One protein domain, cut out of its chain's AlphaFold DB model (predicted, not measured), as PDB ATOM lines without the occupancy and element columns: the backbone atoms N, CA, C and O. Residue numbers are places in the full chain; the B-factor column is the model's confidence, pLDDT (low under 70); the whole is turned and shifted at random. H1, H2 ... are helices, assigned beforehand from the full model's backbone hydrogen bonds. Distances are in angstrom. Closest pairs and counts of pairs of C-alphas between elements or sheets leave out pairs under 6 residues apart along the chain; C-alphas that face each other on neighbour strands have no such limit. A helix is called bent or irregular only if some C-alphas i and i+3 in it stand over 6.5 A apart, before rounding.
ATOM      1  N   ILE A 653     -46.166 -20.956 -40.742       96.56
ATOM      2  CA  ILE A 653     -47.457 -21.649 -40.774       96.56
ATOM      3  C   ILE A 653     -47.795 -22.129 -39.360       96.56
ATOM      4  O   ILE A 653     -47.097 -22.961 -38.771       96.56
ATOM      5  N   LYS A 654     -48.879 -21.588 -38.792       93.38
ATOM      6  CA  LYS A 654     -49.427 -22.027 -37.505       93.38
ATOM      7  C   LYS A 654     -50.267 -23.282 -37.733       93.38
ATOM      8  O   LYS A 654     -51.149 -23.288 -38.581       93.38
ATOM      9  N   GLY A 655     -50.025 -24.329 -36.947       92.06
ATOM     10  CA  GLY A 655     -50.780 -25.588 -37.006       92.06
ATOM     11  C   GLY A 655     -52.184 -25.514 -36.391       92.06
ATOM     12  O   GLY A 655     -52.634 -26.496 -35.811       92.06
ATOM     13  N   GLU A 656     -52.841 -24.358 -36.426       92.88
ATOM     14  CA  GLU A 656     -54.215 -24.176 -35.947       92.88
ATOM     15  C   GLU A 656     -55.138 -24.214 -37.163       92.88
ATOM     16  O   GLU A 656     -55.055 -23.354 -38.038       92.88
ATOM     17  N   ILE A 657     -55.980 -25.245 -37.241       89.75
ATOM     18  CA  ILE A 657     -56.940 -25.430 -38.325       89.75
ATOM     19  C   ILE A 657     -58.252 -24.784 -37.865       89.75
ATOM     20  O   ILE A 657     -58.877 -25.283 -36.919       89.75
ATOM     21  N   PRO A 658     -58.681 -23.670 -38.480       86.69
ATOM     22  CA  PRO A 658     -59.980 -23.091 -38.190       86.69
ATOM     23  C   PRO A 658     -61.060 -24.050 -38.701       86.69
ATOM     24  O   PRO A 658     -61.215 -24.239 -39.906       86.69
ATOM     25  N   SER A 700     -61.103 -25.292 -32.535       86.19
ATOM     26  CA  SER A 700     -60.005 -25.341 -33.511       86.19
ATOM     27  C   SER A 700     -59.340 -26.717 -33.471       86.19
ATOM     28  O   SER A 700     -58.915 -27.149 -32.394       86.19
ATOM     29  N   ILE A 701     -59.187 -27.396 -34.612       89.81
ATOM     30  CA  ILE A 701     -58.383 -28.627 -34.661       89.81
ATOM     31  C   ILE A 701     -56.915 -28.212 -34.668       89.81
ATOM     32  O   ILE A 701     -56.450 -27.486 -35.544       89.81
ATOM     33  N   LYS A 702     -56.159 -28.667 -33.672       93.81
ATOM     34  CA  LYS A 702     -54.715 -28.450 -33.618       93.81
ATOM     35  C   LYS A 702     -54.008 -29.566 -34.380       93.81
ATOM     36  O   LYS A 702     -54.268 -30.740 -34.131       93.81
ATOM     37  N   PHE A 703     -53.082 -29.206 -35.260       96.31
ATOM     38  CA  PHE A 703     -52.210 -30.157 -35.937       96.31
ATOM     39  C   PHE A 703     -51.376 -30.929 -34.904       96.31
ATOM     40  O   PHE A 703     -50.488 -30.363 -34.255       96.31
ATOM     41  N   ASP A 704     -51.655 -32.223 -34.753       97.00
ATOM     42  CA  ASP A 704     -50.875 -33.132 -33.920       97.00
ATOM     43  C   ASP A 704     -50.175 -34.183 -34.802       97.00
ATOM     44  O   ASP A 704     -50.833 -35.056 -35.377       97.00
ATOM     45  N   PRO A 705     -48.830 -34.168 -34.881       96.19
ATOM     46  CA  PRO A 705     -48.054 -35.194 -35.573       96.19
ATOM     47  C   PRO A 705     -48.408 -36.628 -35.161       96.19
ATOM     48  O   PRO A 705     -48.265 -37.549 -35.966       96.19
ATOM     49  N   LYS A 706     -48.861 -36.843 -33.916       95.62
ATOM     50  CA  LYS A 706     -49.269 -38.167 -33.424       95.62
ATOM     51  C   LYS A 706     -50.537 -38.669 -34.099       95.62
ATOM     52  O   LYS A 706     -50.586 -39.854 -34.419       95.62
ATOM     53  N   VAL A 707     -51.510 -37.789 -34.327       95.56
ATOM     54  CA  VAL A 707     -52.774 -38.109 -35.012       95.56
ATOM     55  C   VAL A 707     -52.471 -38.579 -36.436       95.56
ATOM     56  O   VAL A 707     -52.930 -39.638 -36.857       95.56
ATOM     57  N   ILE A 708     -51.561 -37.884 -37.124       95.62
ATOM     58  CA  ILE A 708     -51.146 -38.223 -38.494       95.62
ATOM     59  C   ILE A 708     -50.312 -39.496 -38.552       95.62
ATOM     60  O   ILE A 708     -50.573 -40.375 -39.372       95.62
ATOM     61  N   ALA A 709     -49.343 -39.656 -37.651       95.19
ATOM     62  CA  ALA A 709     -48.518 -40.861 -37.614       95.19
ATOM     63  C   ALA A 709     -49.335 -42.127 -37.312       95.19
ATOM     64  O   ALA A 709     -49.003 -43.204 -37.815       95.19
ATOM     65  N   LYS A 710     -50.390 -41.996 -36.496       95.69
ATOM     66  CA  LYS A 710     -51.320 -43.082 -36.158       95.69
ATOM     67  C   LYS A 710     -52.458 -43.255 -37.164       95.69
ATOM     68  O   LYS A 710     -53.155 -44.257 -37.060       95.69
ATOM     69  N   LYS A 711     -52.623 -42.329 -38.116       95.56
ATOM     70  CA  LYS A 711     -53.778 -42.263 -39.024       95.56
ATOM     71  C   LYS A 711     -55.126 -42.289 -38.281       95.56
ATOM     72  O   LYS A 711     -56.043 -42.987 -38.694       95.56
ATOM     73  N   SER A 712     -55.229 -41.587 -37.152       95.50
ATOM     74  CA  SER A 712     -56.495 -41.468 -36.409       95.50
ATOM     75  C   SER A 712     -57.422 -40.440 -37.052       95.50
ATOM     76  O   SER A 712     -56.928 -39.534 -37.714       95.50
ATOM     77  N   ASP A 713     -58.727 -40.534 -36.815       94.81
ATOM     78  CA  ASP A 713     -59.761 -39.693 -37.436       94.81
ATOM     79  C   ASP A 713     -59.387 -38.203 -37.556       94.81
ATOM     80  O   ASP A 713     -58.904 -37.576 -36.608       94.81
ATOM     81  N   GLY A 714     -59.580 -37.650 -38.759       93.38
ATOM     82  CA  GLY A 714     -59.231 -36.270 -39.109       93.38
ATOM     83  C   GLY A 714     -57.749 -36.026 -39.425       93.38
ATOM     84  O   GLY A 714     -57.357 -34.877 -39.657       93.38
ATOM     85  N   TRP A 715     -56.902 -37.065 -39.439       96.31
ATOM     86  CA  TRP A 715     -55.486 -36.936 -39.805       96.31
ATOM     87  C   TRP A 715     -55.265 -36.421 -41.228       96.31
ATOM     88  O   TRP A 715     -54.330 -35.662 -41.477       96.31
ATOM     89  N   ASP A 716     -56.109 -36.864 -42.147       95.38
ATOM     90  CA  ASP A 716     -56.118 -36.535 -43.562       95.38
ATOM     91  C   ASP A 716     -56.472 -35.062 -43.765       95.38
ATOM     92  O   ASP A 716     -55.715 -34.347 -44.417       95.38
ATOM     93  N   ILE A 717     -57.526 -34.577 -43.104       95.00
ATOM     94  CA  ILE A 717     -57.937 -33.166 -43.126       95.00
ATOM     95  C   ILE A 717     -56.826 -32.280 -42.547       95.00
ATOM     96  O   ILE A 717     -56.469 -31.254 -43.133       95.00
ATOM     97  N   ALA A 718     -56.235 -32.686 -41.418       95.19
ATOM     98  CA  ALA A 718     -55.156 -31.936 -40.783       95.19
ATOM     99  C   ALA A 718     -53.884 -31.880 -41.645       95.19
ATOM    100  O   ALA A 718     -53.231 -30.835 -41.725       95.19
ATOM    101  N   LEU A 719     -53.534 -32.990 -42.300       96.12
ATOM    102  CA  LEU A 719     -52.391 -33.054 -43.206       96.12
ATOM    103  C   LEU A 719     -52.648 -32.245 -44.482       96.12
ATOM    104  O   LEU A 719     -51.795 -31.443 -44.860       96.12
ATOM    105  N   ALA A 720     -53.822 -32.407 -45.100       95.12
ATOM    106  CA  ALA A 720     -54.246 -31.667 -46.287       95.12
ATOM    107  C   ALA A 720     -54.147 -30.159 -46.051       95.12
ATOM    108  O   ALA A 720     -53.495 -29.453 -46.817       95.12
ATOM    109  N   PHE A 721     -54.715 -29.675 -44.943       95.62
ATOM    110  CA  PHE A 721     -54.681 -28.260 -44.582       95.62
ATOM    111  C   PHE A 721     -53.250 -27.711 -44.489       95.62
ATOM    112  O   PHE A 721     -52.960 -26.641 -45.026       95.62
ATOM    113  N   MET A 722     -52.335 -28.445 -43.842       96.38
ATOM    114  CA  MET A 722     -50.934 -28.022 -43.735       96.38
ATOM    115  C   MET A 722     -50.214 -28.014 -45.085       96.38
ATOM    116  O   MET A 722     -49.425 -27.106 -45.338       96.38
ATOM    117  N   VAL A 723     -50.485 -28.997 -45.950       96.62
ATOM    118  CA  VAL A 723     -49.920 -29.042 -47.307       96.62
ATOM    119  C   VAL A 723     -50.425 -27.860 -48.135       96.62
ATOM    120  O   VAL A 723     -49.612 -27.178 -48.752       96.62
ATOM    121  N   PHE A 724     -51.722 -27.547 -48.090       96.00
ATOM    122  CA  PHE A 724     -52.272 -26.382 -48.792       96.00
ATOM    123  C   PHE A 724     -51.670 -25.068 -48.291       96.00
ATOM    124  O   PHE A 724     -51.211 -24.264 -49.095       96.00
ATOM    125  N   LYS A 725     -51.557 -24.876 -46.971       96.25
ATOM    126  CA  LYS A 725     -50.895 -23.683 -46.412       96.25
ATOM    127  C   LYS A 725     -49.432 -23.557 -46.826       96.25
ATOM    128  O   LYS A 725     -48.941 -22.442 -47.007       96.25
ATOM    129  N   TRP A 726     -48.731 -24.678 -46.960       96.81
ATOM    130  CA  TRP A 726     -47.362 -24.695 -47.462       96.81
ATOM    131  C   TRP A 726     -47.286 -24.288 -48.936       96.81
ATOM    132  O   TRP A 726     -46.461 -23.442 -49.277       96.81
ATOM    133  N   LEU A 727     -48.181 -24.810 -49.777       96.69
ATOM    134  CA  LEU A 727     -48.276 -24.434 -51.189       96.69
ATOM    135  C   LEU A 727     -48.610 -22.946 -51.369       96.69
ATOM    136  O   LEU A 727     -47.921 -22.269 -52.134       96.69
ATOM    137  N   ASP A 728     -49.571 -22.416 -50.608       96.06
ATOM    138  CA  ASP A 728     -49.904 -20.983 -50.603       96.06
ATOM    139  C   ASP A 728     -48.679 -20.125 -50.243       96.06
ATOM    140  O   ASP A 728     -48.422 -19.088 -50.856       96.06
ATOM    141  N   SER A 729     -47.891 -20.574 -49.259       96.25
ATOM    142  CA  SER A 729     -46.694 -19.857 -48.804       96.25
ATOM    143  C   SER A 729     -45.572 -19.879 -49.848       96.25
ATOM    144  O   SER A 729     -44.918 -18.861 -50.053       96.25
ATOM    145  N   ILE A 730     -45.379 -21.001 -50.553       95.62
ATOM    146  CA  ILE A 730     -44.442 -21.087 -51.690       95.62
ATOM    147  C   ILE A 730     -44.888 -20.165 -52.827       95.62
ATOM    148  O   ILE A 730     -44.063 -19.497 -53.452       95.62
ATOM    149  N   GLN A 731     -46.190 -20.124 -53.117       95.25
ATOM    150  CA  GLN A 731     -46.713 -19.259 -54.168       95.25
ATOM    151  C   GLN A 731     -46.505 -17.775 -53.829       95.25
ATOM    152  O   GLN A 731     -46.195 -16.986 -54.723       95.25
ATOM    153  N   ALA A 732     -46.641 -17.399 -52.554       93.38
ATOM    154  CA  ALA A 732     -46.329 -16.055 -52.079       93.38
ATOM    155  C   ALA A 732     -44.828 -15.725 -52.209       93.38
ATOM    156  O   ALA A 732     -44.504 -14.675 -52.761       93.38
ATOM    157  N   GLU A 733     -43.933 -16.640 -51.812       92.88
ATOM    158  CA  GLU A 733     -42.464 -16.497 -51.935       92.88
ATOM    159  C   GLU A 733     -42.053 -16.211 -53.395       92.88
ATOM    160  O   GLU A 733     -41.351 -15.237 -53.667       92.88
ATOM    161  N   LYS A 734     -42.592 -16.966 -54.368       85.50
ATOM    162  CA  LYS A 734     -42.321 -16.732 -55.802       85.50
ATOM    163  C   LYS A 734     -42.771 -15.356 -56.299       85.50
ATOM    164  O   LYS A 734     -42.128 -14.778 -57.175       85.50
ATOM    165  N   ARG A 735     -43.902 -14.839 -55.808       81.00
ATOM    166  CA  ARG A 735     -44.403 -13.522 -56.241       81.00
ATOM    167  C   ARG A 735     -43.494 -12.396 -55.762       81.00
ATOM    168  O   ARG A 735     -43.337 -11.417 -56.485       81.00
ATOM    169  N   GLU A 736     -42.879 -12.545 -54.593       80.06
ATOM    170  CA  GLU A 736     -41.911 -11.573 -54.086       80.06
ATOM    171  C   GLU A 736     -40.616 -11.590 -54.906       80.06
ATOM    172  O   GLU A 736     -40.141 -10.525 -55.290       80.06
ATOM    173  N   GLU A 737     -40.092 -12.760 -55.284       76.44
ATOM    174  CA  GLU A 737     -38.883 -12.850 -56.124       76.44
ATOM    175  C   GLU A 737     -39.061 -12.188 -57.502       76.44
ATOM    176  O   GLU A 737     -38.176 -11.467 -57.968       76.44
ATOM    177  N   VAL A 738     -40.224 -12.364 -58.140       76.56
ATOM    178  CA  VAL A 738     -40.527 -11.724 -59.434       76.56
ATOM    179  C   VAL A 738     -40.660 -10.203 -59.301       76.56
ATOM    180  O   VAL A 738     -40.297  -9.479 -60.228       76.56
ATOM    181  N   LEU A 739     -41.152  -9.707 -58.161       71.81
ATOM    182  CA  LEU A 739     -41.213  -8.271 -57.877       71.81
ATOM    183  C   LEU A 739     -39.841  -7.682 -57.532       71.81
ATOM    184  O   LEU A 739     -39.602  -6.534 -57.874       71.81
ATOM    185  N   PHE A 740     -38.943  -8.443 -56.901       71.75
ATOM    186  CA  PHE A 740     -37.567  -8.005 -56.629       71.75
ATOM    187  C   PHE A 740     -36.656  -8.053 -57.863       71.75
ATOM    188  O   PHE A 740     -35.629  -7.376 -57.888       71.75
ATOM    189  N   SER A 741     -37.004  -8.859 -58.870       66.50
ATOM    190  CA  SER A 741     -36.249  -8.953 -60.124       66.50
ATOM    191  C   SER A 741     -36.652  -7.906 -61.176       66.50
ATOM    192  O   SER A 741     -35.961  -7.806 -62.193       66.50
ATOM    193  N   LYS A 742     -37.750  -7.169 -60.970       56.44
ATOM    194  CA  LYS A 742     -38.167  -6.017 -61.786       56.44
ATOM    195  C   LYS A 742     -37.781  -4.722 -61.089       56.44
ATOM    196  O   LYS A 742     -37.402  -3.782 -61.822       56.44
TER     197      LYS A 742
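Overview. This is residues 653 to 658 and 700 to 742 of the 742 residues of an uncharacterized protein of Puccinia sorghi (UniProt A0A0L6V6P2). One long helix, H2, makes the length of this rod-shaped domain, and the short helix H1 makes a helical hairpin with its beginning. Two short extended stretches, residues 656 to 657 and 701 to 702, pair antiparallel beside the first half of H2, while residues 730 to 742, of which 730 to 740 belong to H2, stick out free. The printed part has 49 residues with two named helices, H1 then H2, and no named strand; its class is all helix. It is only just loose, close to extended, with a radius of gyration of the C-alphas of 14.4 A and spans of 47 by 18 by 13 A.

Arrangement. From the first printed residue, Ile 653, the backbone reaches residues 656 to 657, which pair antiparallel with residues 701 to 702. H1, residues 705 to 710, and H2, residues 715 to 740, form a helical hairpin through a tight link of 4 residues. They touch, H2 with residues 715 to 719 alone; the closest C-alphas are those of Ile 708 and Trp 715, 4.7 A apart. The two run opposite ways at a steep tilt of 45 degrees. In H1 and H2 every O i to N i+4 pair is within hydrogen-bond range.

Along the chain. H1 begins at C-alpha 705, (-48.054, -35.194, -35.573). H2 runs 38.0 A from C-alpha 715, (-55.486, -36.936, -39.805), to C-alpha 740, (-37.567, -8.005, -56.629), and is not bent.

Size, cuts and confidence. The C-alphas farthest apart, those of Ser 712 and Lys 742, are 47.3 A apart. Residues 659 to 699 are not printed; C-alphas 658 and 700 are 5.2 A apart across the cut. Without residues 730 to 742 the body spans 27 by 17 by 12 A. The mean pLDDT of the printed part is 90.8, and residues 741 to 742 are under 70.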